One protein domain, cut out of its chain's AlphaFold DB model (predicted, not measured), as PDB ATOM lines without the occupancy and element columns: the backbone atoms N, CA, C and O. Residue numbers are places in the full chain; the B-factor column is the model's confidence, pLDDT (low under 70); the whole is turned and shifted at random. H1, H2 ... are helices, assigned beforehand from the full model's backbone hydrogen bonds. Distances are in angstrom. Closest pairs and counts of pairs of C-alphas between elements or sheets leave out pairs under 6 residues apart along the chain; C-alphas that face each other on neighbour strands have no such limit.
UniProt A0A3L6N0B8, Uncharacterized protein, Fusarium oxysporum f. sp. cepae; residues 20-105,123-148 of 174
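What this domain is: This is residues 20 to 105 and 123 to 148 of the 174 residues of an uncharacterized protein of Fusarium oxysporum f. sp. cepae (UniProt A0A3L6N0B8). H1, H3 and H4 make an up-and-down bundle; hairpin H5 and H6 packs on H4 through H6. The printed part has 112 residues with six named helices, H1 to H6: all helix. It is compact, with radius of gyration of the C-alphas 14.1 A and spans 40 by 29 by 26 A.

Where its parts are: Find C-alpha 24 at (176.079, 104.359, 151.225); from there H1, residues 24 to 44, runs 27.9 A. Next come H2, residues 51 to 55, H3, 57 to 72, and H4, 84 to 104, 30.0 A long. H5, 123 to 136, precedes H6, 138 to 146, ending at (161.305, 91.818, 165.752).

How they stand to each other: Look at H4, the hub: it forms a hairpin with H3, closest at C-alphas 68 and 91, 4.6 A. Its residues 86 to 94 alone touch H1, at a shallow tilt of 28 degrees. Every O i to N i+4 pair is within hydrogen-bond range in H2, H3, H4 and H6.

The domain as a whole: Residues 106 to 122 are not printed; C-alphas 105 and 123 are 23.1 A apart. In the model, 32 printed residues have pLDDT under 70, among them residues 123 to 140.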
ATOM      1  N   SER A  20     177.296 111.085 145.754       57.59
ATOM      2  CA  SER A  20     176.164 111.977 146.065       57.59
ATOM      3  C   SER A  20     176.314 112.785 147.371       57.59
ATOM      4  O   SER A  20     175.318 113.272 147.906       57.59
ATOM      5  N   GLY A  21     177.511 112.847 147.960       57.56
ATOM      6  CA  GLY A  21     177.767 113.560 149.217       57.56
ATOM      7  C   GLY A  21     177.242 112.884 150.495       57.56
ATOM      8  O   GLY A  21     177.435 113.429 151.578       57.56
ATOM      9  N   SER A  22     176.626 111.697 150.414       60.56
ATOM     10  CA  SER A  22     176.174 110.911 151.573       60.56
ATOM     11  C   SER A  22     176.728 109.485 151.526       60.56
ATOM     12  O   SER A  22     176.867 108.893 150.457       60.56
ATOM     13  N   LYS A  23     177.080 108.919 152.692       70.69
ATOM     14  CA  LYS A  23     177.613 107.546 152.765       70.69
ATOM     15  C   LYS A  23     176.544 106.542 152.308       70.69
ATOM     16  O   LYS A  23     175.366 106.713 152.610       70.69
ATOM     17  N   LEU A  24     176.962 105.454 151.657       74.81
ATOM     18  CA  LEU A  24     176.079 104.359 151.225       74.81
ATOM     19  C   LEU A  24     175.188 103.827 152.367       74.81
ATOM     20  O   LEU A  24     174.003 103.583 152.155       74.81
ATOM     21  N   SER A  25     175.732 103.739 153.586       74.12
ATOM     22  CA  SER A  25     174.990 103.359 154.795       74.12
ATOM     23  C   SER A  25     173.778 104.250 155.067       74.12
ATOM     24  O   SER A  25     172.732 103.744 155.452       74.12
ATOM     25  N   TRP A  26     173.869 105.558 154.812       76.62
ATOM     26  CA  TRP A  26     172.748 106.485 154.990       76.62
ATOM     27  C   TRP A  26     171.636 106.259 153.974       76.62
ATOM     28  O   TRP A  26     170.467 106.322 154.330       76.62
ATOM     29  N   LYS A  27     171.980 105.950 152.724       77.94
ATOM     30  CA  LYS A  27     170.981 105.664 151.686       77.94
ATOM     31  C   LYS A  27     170.255 104.357 151.947       77.94
ATOM     32  O   LYS A  27     169.044 104.277 151.769       77.94
ATOM     33  N   ILE A  28     170.995 103.339 152.370       80.12
ATOM     34  CA  ILE A  28     170.407 102.042 152.685       80.12
ATOM     35  C   ILE A  28     169.533 102.159 153.929       80.12
ATOM     36  O   ILE A  28     168.421 101.654 153.899       80.12
ATOM     37  N   SER A  29     169.957 102.884 154.967       80.19
ATOM     38  CA  SER A  29     169.088 103.144 156.118       80.19
ATOM     39  C   SER A  29     167.831 103.915 155.729       80.19
ATOM     40  O   SER A  29     166.746 103.467 156.051       80.19
ATOM     41  N   HIS A  30     167.959 104.994 154.955       76.19
ATOM     42  CA  HIS A  30     166.837 105.901 154.715       76.19
ATOM     43  C   HIS A  30     165.862 105.453 153.615       76.19
ATOM     44  O   HIS A  30     164.716 105.887 153.584       76.19
ATOM     45  N   TYR A  31     166.304 104.601 152.684       79.06
ATOM     46  CA  TYR A  31     165.474 104.144 151.561       79.06
ATOM     47  C   TYR A  31     165.402 102.621 151.454       79.06
ATOM     48  O   TYR A  31     164.344 102.069 151.164       79.06
ATOM     49  N   GLY A  32     166.521 101.932 151.689       81.06
ATOM     50  CA  GLY A  32     166.607 100.476 151.558       81.06
ATOM     51  C   GLY A  32     165.880  99.733 152.677       81.06
ATOM     52  O   GLY A  32     165.096  98.830 152.397       81.06
ATOM     53  N   LEU A  33     166.100 100.129 153.933       83.31
ATOM     54  CA  LEU A  33     165.460  99.512 155.092       83.31
ATOM     55  C   LEU A  33     163.942  99.733 155.100       83.31
ATOM     56  O   LEU A  33     163.236  98.736 155.234       83.31
ATOM     57  N   PRO A  34     163.399 100.950 154.890       77.50
ATOM     58  CA  PRO A  34     161.953 101.132 154.786       77.50
ATOM     59  C   PRO A  34     161.321 100.278 153.682       77.50
ATOM     60  O   PRO A  34     160.289  99.651 153.905       77.50
ATOM     61  N   ALA A  35     161.963 100.182 152.512       82.00
ATOM     62  CA  ALA A  35     161.479  99.331 151.426       82.00
ATOM     63  C   ALA A  35     161.496  97.842 151.808       82.00
ATOM     64  O   ALA A  35     160.503  97.144 151.594       82.00
ATOM     65  N   ALA A  36     162.588  97.364 152.414       86.44
ATOM     66  CA  ALA A  36     162.692  95.994 152.914       86.44
ATOM     67  C   ALA A  36     161.638  95.702 153.993       86.44
ATOM     68  O   ALA A  36     161.027  94.638 153.969       86.44
ATOM     69  N   GLY A  37     161.376  96.658 154.885       81.56
ATOM     70  CA  GLY A  37     160.349  96.570 155.918       81.56
ATOM     71  C   GLY A  37     158.937  96.441 155.346       81.56
ATOM     72  O   GLY A  37     158.207  95.533 155.730       81.56
ATOM     73  N   ILE A  38     158.568  97.281 154.373       79.38
ATOM     74  CA  ILE A  38     157.265  97.194 153.687       79.38
ATOM     75  C   ILE A  38     157.118  95.846 152.977       79.38
ATOM     76  O   ILE A  38     156.075  95.206 153.076       79.38
ATOM     77  N   ILE A  39     158.163  95.389 152.283       82.25
ATOM     78  CA  ILE A  39     158.169  94.072 151.637       82.25
ATOM     79  C   ILE A  39     157.954  92.966 152.676       82.25
ATOM     80  O   ILE A  39     157.130  92.084 152.446       82.25
ATOM     81  N   LEU A  40     158.639  93.035 153.820       81.44
ATOM     82  CA  LEU A  40     158.488  92.071 154.908       81.44
ATOM     83  C   LEU A  40     157.039  92.028 155.410       81.44
ATOM     84  O   LEU A  40     156.458  90.952 155.496       81.44
ATOM     85  N   LEU A  41     156.429  93.191 155.654       78.81
ATOM     86  CA  LEU A  41     155.032  93.301 156.089       78.81
ATOM     87  C   LEU A  41     154.059  92.704 155.063       78.81
ATOM     88  O   LEU A  41     153.179  91.923 155.419       78.81
ATOM     89  N   VAL A  42     154.244  93.011 153.778       77.81
ATOM     90  CA  VAL A  42     153.407  92.463 152.696       77.81
ATOM     91  C   VAL A  42     153.577  90.945 152.563       77.81
ATOM     92  O   VAL A  42     152.632  90.250 152.185       77.81
ATOM     93  N   MET A  43     154.767  90.414 152.857       77.31
ATOM     94  CA  MET A  43     155.020  88.971 152.850       77.31
ATOM     95  C   MET A  43     154.484  88.260 154.096       77.31
ATOM     96  O   MET A  43     154.080  87.103 153.989       77.31
ATOM     97  N   LEU A  44     154.456  88.933 155.249       73.94
ATOM     98  CA  LEU A  44     153.810  88.437 156.467       73.94
ATOM     99  C   LEU A  44     152.285  88.380 156.289       73.94
ATOM    100  O   LEU A  44     151.653  87.392 156.670       73.94
ATOM    101  N   ASN A  45     151.694  89.381 155.628       70.56
ATOM    102  CA  ASN A  45     150.273  89.378 155.293       70.56
ATOM    103  C   ASN A  45     149.985  88.538 154.030       70.56
ATOM    104  O   ASN A  45     149.833  89.045 152.915       70.56
ATOM    105  N   SER A  46     149.869  87.222 154.230       61.94
ATOM    106  CA  SER A  46     149.624  86.221 153.176       61.94
ATOM    107  C   SER A  46     148.345  86.471 152.357       61.94
ATOM    108  O   SER A  46     148.260  86.054 151.196       61.94
ATOM    109  N   HIS A  47     147.348  87.141 152.949       55.72
ATOM    110  CA  HIS A  47     146.054  87.424 152.321       55.72
ATOM    111  C   HIS A  47     146.096  88.700 151.463       55.72
ATOM    112  O   HIS A  47     145.424  88.777 150.434       55.72
ATOM    113  N   ALA A  48     146.946  89.665 151.826       59.38
ATOM    114  CA  ALA A  48     147.156  90.907 151.084       59.38
ATOM    115  C   ALA A  48     148.298  90.835 150.051       59.38
ATOM    116  O   ALA A  48     148.503  91.790 149.299       59.38
ATOM    117  N   THR A  49     149.050  89.725 149.976       63.19
ATOM    118  CA  THR A  49     150.197  89.628 149.064       63.19
ATOM    119  C   THR A  49     149.748  89.727 147.596       63.19
ATOM    120  O   THR A  49     149.035  88.836 147.097       63.19
ATOM    121  N   PRO A  50     150.187  90.761 146.856       70.31
ATOM    122  CA  PRO A  50     149.755  90.968 145.486       70.31
ATOM    123  C   PRO A  50     150.370  89.905 144.560       70.31
ATOM    124  O   PRO A  50     151.441  89.346 144.817       70.31
ATOM    125  N   SER A  51     149.669  89.579 143.473       67.88
ATOM    126  CA  SER A  51     150.002  88.444 142.594       67.88
ATOM    127  C   SER A  51     151.397  88.536 141.965       67.88
ATOM    128  O   SER A  51     152.063  87.514 141.804       67.88
ATOM    129  N   ASN A  52     151.873  89.748 141.674       68.38
ATOM    130  CA  ASN A  52     153.226  90.009 141.183       68.38
ATOM    131  C   ASN A  52     154.302  89.648 142.216       68.38
ATOM    132  O   ASN A  52     155.308  89.046 141.851       68.38
ATOM    133  N   LEU A  53     154.077  89.958 143.498       67.81
ATOM    134  CA  LEU A  53     155.032  89.662 144.565       67.81
ATOM    135  C   LEU A  53     155.067  88.163 144.885       67.81
ATOM    136  O   LEU A  53     156.129  87.610 145.158       67.81
ATOM    137  N   ARG A  54     153.920  87.482 144.757       71.56
ATOM    138  CA  ARG A  54     153.836  86.017 144.840       71.56
ATOM    139  C   ARG A  54     154.644  85.343 143.724       71.56
ATOM    140  O   ARG A  54     155.364  84.388 143.993       71.56
ATOM    141  N   ALA A  55     154.575  85.866 142.498       72.94
ATOM    142  CA  ALA A  55     155.347  85.356 141.362       72.94
ATOM    143  C   ALA A  55     156.860  85.622 141.490       72.94
ATOM    144  O   ALA A  55     157.665  84.817 141.029       72.94
ATOM    145  N   SER A  56     157.258  86.722 142.137       80.94
ATOM    146  CA  SER A  56     158.664  87.073 142.379       80.94
ATOM    147  C   SER A  56     159.178  86.673 143.764       80.94
ATOM    148  O   SER A  56     160.264  87.107 144.145       80.94
ATOM    149  N   ARG A  57     158.430  85.866 144.528       82.12
ATOM    150  CA  ARG A  57     158.719  85.567 145.941       82.12
ATOM    151  C   ARG A  57     160.138  85.046 146.160       82.12
ATOM    152  O   ARG A  57     160.828  85.537 147.042       82.12
ATOM    153  N   SER A  58     160.595  84.107 145.333       82.75
ATOM    154  CA  SER A  58     161.952  83.549 145.429       82.75
ATOM    155  C   SER A  58     163.041  84.605 145.221       82.75
ATOM    156  O   SER A  58     164.030  84.614 145.946       82.75
ATOM    157  N   ARG A  59     162.835  85.532 144.276       86.25
ATOM    158  CA  ARG A  59     163.747  86.654 144.032       86.25
ATOM    159  C   ARG A  59     163.760  87.621 145.209       86.25
ATOM    160  O   ARG A  59     164.828  88.008 145.648       86.25
ATOM    161  N   VAL A  60     162.594  87.945 145.760       85.81
ATOM    162  CA  VAL A  60     162.490  88.828 146.929       85.81
ATOM    163  C   VAL A  60     163.191  88.219 148.148       85.81
ATOM    164  O   VAL A  60     163.949  88.911 148.820       85.81
ATOM    165  N   LEU A  61     163.006  86.920 148.411       88.12
ATOM    166  CA  LEU A  61     163.719  86.214 149.485       88.12
ATOM    167  C   LEU A  61     165.236  86.216 149.257       88.12
ATOM    168  O   LEU A  61     165.998  86.424 150.199       88.12
ATOM    169  N   GLN A  62     165.677  86.023 148.012       89.06
ATOM    170  CA  GLN A  62     167.088  86.099 147.647       89.06
ATOM    171  C   GLN A  62     167.656  87.510 147.861       89.06
ATOM    172  O   GLN A  62     168.724  87.642 148.453       89.06
ATOM    173  N   ASP A  63     166.950  88.551 147.424       89.25
ATOM    174  CA  ASP A  63     167.381  89.945 147.566       89.25
ATOM    175  C   ASP A  63     167.472  90.347 149.048       89.25
ATOM    176  O   ASP A  63     168.443  90.984 149.464       89.25
ATOM    177  N   LEU A  64     166.512  89.907 149.871       88.69
ATOM    178  CA  LEU A  64     166.541  90.076 151.326       88.69
ATOM    179  C   LEU A  64     167.724  89.336 151.967       88.69
ATOM    180  O   LEU A  64     168.402  89.900 152.823       88.69
ATOM    181  N   ALA A  65     168.016  88.108 151.532       89.44
ATOM    182  CA  ALA A  65     169.170  87.355 152.019       89.44
ATOM    183  C   ALA A  65     170.490  88.056 151.664       89.44
ATOM    184  O   ALA A  65     171.362  88.204 152.521       89.44
ATOM    185  N   VAL A  66     170.621  88.546 150.428       90.56
ATOM    186  CA  VAL A  66     171.794  89.314 149.990       90.56
ATOM    187  C   VAL A  66     171.955  90.566 150.850       90.56
ATOM    188  O   VAL A  66     173.043  90.790 151.378       90.56
ATOM    189  N   LEU A  67     170.882  91.331 151.070       87.00
ATOM    190  CA  LEU A  67     170.910  92.524 151.920       87.00
ATOM    191  C   LEU A  67     171.419  92.207 153.334       87.00
ATOM    192  O   LEU A  67     172.340  92.873 153.806       87.00
ATOM    193  N   THR A  68     170.876  91.174 153.980       89.44
ATOM    194  CA  THR A  68     171.320  90.726 155.309       89.44
ATOM    195  C   THR A  68     172.805  90.376 155.307       89.44
ATOM    196  O   THR A  68     173.562  90.903 156.123       89.44
ATOM    197  N   THR A  69     173.258  89.562 154.347       89.19
ATOM    198  CA  THR A  69     174.669  89.150 154.284       89.19
ATOM    199  C   THR A  69     175.622  90.320 154.033       89.19
ATOM    200  O   THR A  69     176.709  90.360 154.606       89.19
ATOM    201  N   GLU A  70     175.240  91.307 153.222       85.44
ATOM    202  CA  GLU A  70     176.071  92.488 152.955       85.44
ATOM    203  C   GLU A  70     176.143  93.449 154.153       85.44
ATOM    204  O   GLU A  70     177.154  94.141 154.338       85.44
ATOM    205  N   ILE A  71     175.108  93.475 155.001       85.81
ATOM    206  CA  ILE A  71     175.132  94.198 156.278       85.81
ATOM    207  C   ILE A  71     176.069  93.488 157.262       85.81
ATOM    208  O   ILE A  71     176.963  94.128 157.818       85.81
ATOM    209  N   GLU A  72     175.921  92.174 157.435       85.62
ATOM    210  CA  GLU A  72     176.726  91.369 158.371       85.62
ATOM    211  C   GLU A  72     178.214  91.343 158.010       85.62
ATOM    212  O   GLU A  72     179.078  91.402 158.886       85.62
ATOM    213  N   ARG A  73     178.533  91.322 156.712       83.31
ATOM    214  CA  ARG A  73     179.915  91.410 156.209       83.31
ATOM    215  C   ARG A  73     180.565  92.772 156.465       83.31
ATOM    216  O   ARG A  73     181.762  92.926 156.224       83.31
ATOM    217  N   GLY A  74     179.805  93.769 156.918       78.69
ATOM    218  CA  GLY A  74     180.289  95.132 157.115       78.69
ATOM    219  C   GLY A  74     180.580  95.872 155.806       78.69
ATOM    220  O   GLY A  74     181.259  96.902 155.837       78.69
ATOM    221  N   THR A  75     180.090  95.372 154.660       76.88
ATOM    222  CA  THR A  75     180.225  96.043 153.356       76.88
ATOM    223  C   THR A  75     179.408  97.335 153.333       76.88
ATOM    224  O   THR A  75     179.829  98.331 152.743       76.88
ATOM    225  N   ILE A  76     178.249  97.324 153.999       75.00
ATOM    226  CA  ILE A  76     177.299  98.441 154.022       75.00
ATOM    227  C   ILE A  76     177.605  99.443 155.145       75.00
ATOM    228  O   ILE A  76     177.592 100.650 154.900       75.00
ATOM    229  N   ALA A  77     177.885  98.968 156.361       78.25
ATOM    230  CA  ALA A  77     178.252  99.804 157.505       78.25
ATOM    231  C   ALA A  77     179.180  99.044 158.456       78.25
ATOM    232  O   ALA A  77     178.890  97.907 158.835       78.25
ATOM    233  N   LYS A  78     180.274  99.679 158.878       79.12
ATOM    234  CA  LYS A  78     181.238  99.086 159.817       79.12
ATOM    235  C   LYS A  78     180.834  99.361 161.264       79.12
ATOM    236  O   LYS A  78     180.132 100.330 161.547       79.12
ATOM    237  N   ALA A  79     181.340  98.544 162.189       71.12
ATOM    238  CA  ALA A  79     181.229  98.813 163.620       71.12
ATOM    239  C   ALA A  79     181.830 100.200 163.929       71.12
ATOM    240  O   ALA A  79     183.024 100.422 163.727       71.12
ATOM    241  N   GLY A  80     180.980 101.141 164.347       70.75
ATOM    242  CA  GLY A  80     181.333 102.550 164.564       70.75
ATOM    243  C   GLY A  80     180.662 103.542 163.605       70.75
ATOM    244  O   GLY A  80     180.705 104.744 163.863       70.75
ATOM    245  N   ASP A  81     180.006 103.081 162.535       79.38
ATOM    246  CA  ASP A  81     179.122 103.942 161.743       79.38
ATOM    247  C   ASP A  81     177.811 104.221 162.507       79.38
ATOM    248  O   ASP A  81     177.274 103.318 163.154       79.38
ATOM    249  N   PRO A  82     177.240 105.437 162.398       78.69
ATOM    250  CA  PRO A  82     176.057 105.844 163.166       78.69
ATOM    251  C   PRO A  82     174.839 104.942 162.927       78.69
ATOM    252  O   PRO A  82     174.047 104.714 163.834       78.69
ATOM    253  N   ASN A  83     174.727 104.368 161.728       81.19
ATOM    254  CA  ASN A  83     173.590 103.535 161.341       81.19
ATOM    255  C   ASN A  83     173.843 102.034 161.542       81.19
ATOM    256  O   ASN A  83     172.972 101.225 161.229       81.19
ATOM    257  N   HIS A  84     175.022 101.639 162.034       82.25
ATOM    258  CA  HIS A  84     175.385 100.228 162.158       82.25
ATOM    259  C   HIS A  84     174.421  99.468 163.080       82.25
ATOM    260  O   HIS A  84     173.975  98.386 162.724       82.25
ATOM    261  N   GLY A  85     174.030 100.053 164.220       84.31
ATOM    262  CA  GLY A  85     173.075  99.419 165.140       84.31
ATOM    263  C   GLY A  85     171.707  99.157 164.500       84.31
ATOM    264  O   GLY A  85     171.170  98.060 164.624       84.31
ATOM    265  N   LEU A  86     171.182 100.137 163.757       84.50
ATOM    266  CA  LEU A  86     169.918 100.019 163.024       84.50
ATOM    267  C   LEU A  86     169.992  98.943 161.933       84.50
ATOM    268  O   LEU A  86     169.118  98.084 161.847       84.50
ATOM    269  N   LEU A  87     171.053  98.971 161.121       84.81
ATOM    270  CA  LEU A  87     171.261  98.016 160.032       84.81
ATOM    271  C   LEU A  87     171.406  96.588 160.561       84.81
ATOM    272  O   LEU A  87     170.775  95.679 160.031       84.81
ATOM    273  N   THR A  88     172.176  96.393 161.631       87.25
ATOM    274  CA  THR A  88     172.345  95.082 162.270       87.25
ATOM    275  C   THR A  88     171.024  94.560 162.832       87.25
ATOM    276  O   THR A  88     170.704  93.390 162.626       87.25
ATOM    277  N   LYS A  89     170.222  95.410 163.489       85.19
ATOM    278  CA  LYS A  89     168.896  95.017 163.994       85.19
ATOM    279  C   LYS A  89     167.974  94.593 162.849       85.19
ATOM    280  O   LYS A  89     167.390  93.516 162.902       85.19
ATOM    281  N   ALA A  90     167.922  95.379 161.775       87.06
ATOM    282  CA  ALA A  90     167.144  95.042 160.590       87.06
ATOM    283  C   ALA A  90     167.589  93.721 159.940       87.06
ATOM    284  O   ALA A  90     166.755  92.877 159.619       87.06
ATOM    285  N   ALA A  91     168.901  93.510 159.798       88.50
ATOM    286  CA  ALA A  91     169.464  92.274 159.263       88.50
ATOM    287  C   ALA A  91     169.057  91.055 160.105       88.50
ATOM    288  O   ALA A  91     168.619  90.051 159.548       88.50
ATOM    289  N   GLN A  92     169.105  91.158 161.438       88.06
ATOM    290  CA  GLN A  92     168.650  90.093 162.340       88.06
ATOM    291  C   GLN A  92     167.163  89.773 162.151       88.06
ATOM    292  O   GLN A  92     166.795  88.599 162.066       88.06
ATOM    293  N   THR A  93     166.310  90.793 162.048       84.75
ATOM    294  CA  THR A  93     164.866  90.622 161.827       84.75
ATOM    295  C   THR A  93     164.579  89.943 160.488       84.75
ATOM    296  O   THR A  93     163.838  88.960 160.434       84.75
ATOM    297  N   ILE A  94     165.225  90.401 159.411       88.50
ATOM    298  CA  ILE A  94     165.107  89.794 158.078       88.50
ATOM    299  C   ILE A  94     165.622  88.348 158.102       88.50
ATOM    300  O   ILE A  94     164.984  87.457 157.549       88.50
ATOM    301  N   HIS A  95     166.745  88.080 158.772       88.50
ATOM    302  CA  HIS A  95     167.309  86.734 158.880       88.50
ATOM    303  C   HIS A  95     166.350  85.754 159.575       88.50
ATOM    304  O   HIS A  95     166.164  84.634 159.097       88.50
ATOM    305  N   ARG A  96     165.689  86.170 160.669       84.88
ATOM    306  CA  ARG A  96     164.661  85.347 161.339       84.88
ATOM    307  C   ARG A  96     163.495  85.038 160.405       84.88
ATOM    308  O   ARG A  96     163.117  83.875 160.275       84.88
ATOM    309  N   PHE A  97     162.990  86.057 159.711       86.31
ATOM    310  CA  PHE A  97     161.921  85.903 158.726       86.31
ATOM    311  C   PHE A  97     162.290  84.907 157.615       86.31
ATOM    312  O   PHE A  97     161.501  84.017 157.285       86.31
ATOM    313  N   LEU A  98     163.499  85.023 157.057       86.94
ATOM    314  CA  LEU A  98     163.996  84.107 156.030       86.94
ATOM    315  C   LEU A  98     164.065  82.674 156.559       86.94
ATOM    316  O   LEU A  98     163.585  81.760 155.892       86.94
ATOM    317  N   ASN A  99     164.599  82.478 157.767       84.94
ATOM    318  CA  ASN A  99     164.727  81.151 158.359       84.94
ATOM    319  C   ASN A  99     163.363  80.482 158.577       84.94
ATOM    320  O   ASN A  99     163.205  79.306 158.267       84.94
ATOM    321  N   GLN A 100     162.358  81.221 159.045       81.12
ATOM    322  CA  GLN A 100     161.000  80.700 159.237       81.12
ATOM    323  C   GLN A 100     160.282  80.426 157.919       81.12
ATOM    324  O   GLN A 100     159.628  79.398 157.773       81.12
ATOM    325  N   THR A 101     160.435  81.314 156.940       79.62
ATOM    326  CA  THR A 101     159.813  81.148 155.624       79.62
ATOM    327  C   THR A 101     160.378  79.924 154.904       79.62
ATOM    328  O   THR A 101     159.617  79.122 154.367       79.62
ATOM    329  N   LEU A 102     161.703  79.756 154.945       77.94
ATOM    330  CA  LEU A 102     162.404  78.635 154.320       77.94
ATOM    331  C   LEU A 102     162.255  77.326 155.105       77.94
ATOM    332  O   LEU A 102     162.327  76.277 154.478       77.94
ATOM    333  N   SER A 103     162.045  77.387 156.430       70.50
ATOM    334  CA  SER A 103     161.760  76.223 157.297       70.50
ATOM    335  C   SER A 103     160.276  75.814 157.310       70.50
ATOM    336  O   SER A 103     159.938  74.704 157.724       70.50
ATOM    337  N   GLY A 104     159.374  76.700 156.881       56.09
ATOM    338  CA  GLY A 104     157.949  76.411 156.709       56.09
ATOM    339  C   GLY A 104     157.627  75.758 155.360       56.09
ATOM    340  O   GLY A 104     156.751  74.898 155.289       56.09
ATOM    341  N   GLU A 105     158.356  76.092 154.288       51.22
ATOM    342  CA  GLU A 105     158.146  75.513 152.946       51.22
ATOM    343  C   GLU A 105     158.408  73.996 152.877       51.22
ATOM    344  O   GLU A 105     157.812  73.295 152.061       51.22
ATOM    345  N   GLU A 123     144.930  92.381 163.242       50.34
ATOM    346  CA  GLU A 123     145.618  92.716 161.985       50.34
ATOM    347  C   GLU A 123     145.515  94.217 161.635       50.34
ATOM    348  O   GLU A 123     146.491  94.830 161.214       50.34
ATOM    349  N   VAL A 124     144.365  94.839 161.921       51.19
ATOM    350  CA  VAL A 124     144.123  96.277 161.696       51.19
ATOM    351  C   VAL A 124     144.835  97.142 162.742       51.19
ATOM    352  O   VAL A 124     145.312  98.229 162.415       51.19
ATOM    353  N   MET A 125     144.932  96.674 163.991       52.03
ATOM    354  CA  MET A 125     145.682  97.358 165.049       52.03
ATOM    355  C   MET A 125     147.180  97.385 164.723       52.03
ATOM    356  O   MET A 125     147.814  98.432 164.841       52.03
ATOM    357  N   TRP A 126     147.718  96.270 164.225       53.84
ATOM    358  CA  TRP A 126     149.121  96.152 163.835       53.84
ATOM    359  C   TRP A 126     149.463  97.029 162.630       53.84
ATOM    360  O   TRP A 126     150.427  97.786 162.691       53.84
ATOM    361  N   GLU A 127     148.660  97.019 161.564       54.72
ATOM    362  CA  GLU A 127     148.887  97.893 160.400       54.72
ATOM    363  C   GLU A 127     148.898  99.387 160.772       54.72
ATOM    364  O   GLU A 127     149.719 100.155 160.259       54.72
ATOM    365  N   GLN A 128     148.024  99.806 161.696       56.94
ATOM    366  CA  GLN A 128     147.983 101.189 162.180       56.94
ATOM    367  C   GLN A 128     149.160 101.527 163.099       56.94
ATOM    368  O   GLN A 128     149.717 102.621 162.983       56.94
ATOM    369  N   GLN A 129     149.568 100.598 163.965       54.88
ATOM    370  CA  GLN A 129     150.715 100.772 164.850       54.88
ATOM    371  C   GLN A 129     152.032 100.839 164.062       54.88
ATOM    372  O   GLN A 129     152.798 101.785 164.235       54.88
ATOM    373  N   PHE A 130     152.244  99.943 163.094       55.34
ATOM    374  CA  PHE A 130     153.415  99.978 162.213       55.34
ATOM    375  C   PHE A 130     153.428 101.211 161.303       55.34
ATOM    376  O   PHE A 130     154.484 101.802 161.080       55.34
ATOM    377  N   GLY A 131     152.269 101.651 160.804       55.84
ATOM    378  CA  GLY A 131     152.162 102.879 160.013       55.84
ATOM    379  C   GLY A 131     152.570 104.141 160.784       55.84
ATOM    380  O   GLY A 131     153.101 105.076 160.175       55.84
ATOM    381  N   GLN A 132     152.352 104.164 162.103       53.84
ATOM    382  CA  GLN A 132     152.826 105.229 162.994       53.84
ATOM    383  C   GLN A 132     154.305 105.050 163.364       53.84
ATOM    384  O   GLN A 132     155.073 105.995 163.225       53.84
ATOM    385  N   GLU A 133     154.759 103.844 163.711       53.88
ATOM    386  CA  GLU A 133     156.158 103.584 164.094       53.88
ATOM    387  C   GLU A 133     157.153 103.820 162.943       53.88
ATOM    388  O   GLU A 133     158.214 104.403 163.167       53.88
ATOM    389  N   ILE A 134     156.791 103.473 161.698       54.34
ATOM    390  CA  ILE A 134     157.563 103.825 160.486       54.34
ATOM    391  C   ILE A 134     157.692 105.347 160.342       54.34
ATOM    392  O   ILE A 134     158.694 105.848 159.828       54.34
ATOM    393  N   ARG A 135     156.667 106.093 160.768       51.19
ATOM    394  CA  ARG A 135     156.604 107.554 160.659       51.19
ATOM    395  C   ARG A 135     157.330 108.257 161.817       51.19
ATOM    396  O   ARG A 135     157.758 109.395 161.633       51.19
ATOM    397  N   GLU A 136     157.486 107.595 162.963       56.34
ATOM    398  CA  GLU A 136     158.068 108.157 164.189       56.34
ATOM    399  C   GLU A 136     159.560 107.816 164.382       56.34
ATOM    400  O   GLU A 136     160.315 108.699 164.796       56.34
ATOM    401  N   SER A 137     160.028 106.599 164.049       57.94
ATOM    402  CA  SER A 137     161.465 106.253 164.004       57.94
ATOM    403  C   SER A 137     161.738 104.872 163.375       57.94
ATOM    404  O   SER A 137     161.159 103.856 163.754       57.94
ATOM    405  N   GLU A 138     162.720 104.787 162.467       60.84
ATOM    406  CA  GLU A 138     163.149 103.521 161.840       60.84
ATOM    407  C   GLU A 138     163.641 102.485 162.875       60.84
ATOM    408  O   GLU A 138     163.535 101.281 162.652       60.84
ATOM    409  N   PHE A 139     164.172 102.924 164.022       60.38
ATOM    410  CA  PHE A 139     164.682 102.018 165.057       60.38
ATOM    411  C   PHE A 139     163.568 101.348 165.873       60.38
ATOM    412  O   PHE A 139     163.682 100.157 166.171       60.38
ATOM    413  N   SER A 140     162.499 102.085 166.200       65.44
ATOM    414  CA  SER A 140     161.317 101.528 166.872       65.44
ATOM    415  C   SER A 140     160.560 100.582 165.951       65.44
ATOM    416  O   SER A 140     160.101  99.543 166.399       65.44
ATOM    417  N   PHE A 141     160.540 100.862 164.646       75.94
ATOM    418  CA  PHE A 141     159.958  99.957 163.660       75.94
ATOM    419  C   PHE A 141     160.609  98.562 163.664       75.94
ATOM    420  O   PHE A 141     159.918  97.549 163.753       75.94
ATOM    421  N   TRP A 142     161.943  98.480 163.582       78.81
ATOM    422  CA  TRP A 142     162.629  97.179 163.587       78.81
ATOM    423  C   TRP A 142     162.587  96.485 164.953       78.81
ATOM    424  O   TRP A 142     162.787  95.274 165.008       78.81
ATOM    425  N   GLU A 143     162.341  97.228 166.037       71.31
ATOM    426  CA  GLU A 143     161.991  96.677 167.352       71.31
ATOM    427  C   GLU A 143     160.618  96.012 167.317       71.31
ATOM    428  O   GLU A 143     160.534  94.804 167.512       71.31
ATOM    429  N   GLY A 144     159.582  96.759 166.928       71.56
ATOM    430  CA  GLY A 144     158.211  96.262 166.870       71.56
ATOM    431  C   GLY A 144     158.042  95.080 165.917       71.56
ATOM    432  O   GLY A 144     157.345  94.122 166.241       71.56
ATOM    433  N   ILE A 145     158.719  95.085 164.757       71.31
ATOM    434  CA  ILE A 145     158.688  93.916 163.865       71.31
ATOM    435  C   ILE A 145     159.411  92.729 164.498       71.31
ATOM    436  O   ILE A 145     158.926  91.609 164.372       71.31
ATOM    437  N   ALA A 146     160.557  92.927 165.155       71.44
ATOM    438  CA  ALA A 146     161.305  91.818 165.752       71.44
ATOM    439  C   ALA A 146     160.512  91.081 166.845       71.44
ATOM    440  O   ALA A 146     160.732  89.880 167.017       71.44
ATOM    441  N   ASP A 147     159.601  91.788 167.516       68.69
ATOM    442  CA  ASP A 147     158.703  91.268 168.554       68.69
ATOM    443  C   ASP A 147     157.404  90.663 167.982       68.69
ATOM    444  O   ASP A 147     156.550  90.176 168.724       68.69
ATOM    445  N   HIS A 148     157.223  90.673 166.657       66.62
ATOM    446  CA  HIS A 148     156.021  90.143 166.025       66.62
ATOM    447  C   HIS A 148     155.886  88.628 166.291       66.62
ATOM    448  O   HIS A 148     156.833  87.883 166.030       66.62
TER     449      HIS A 148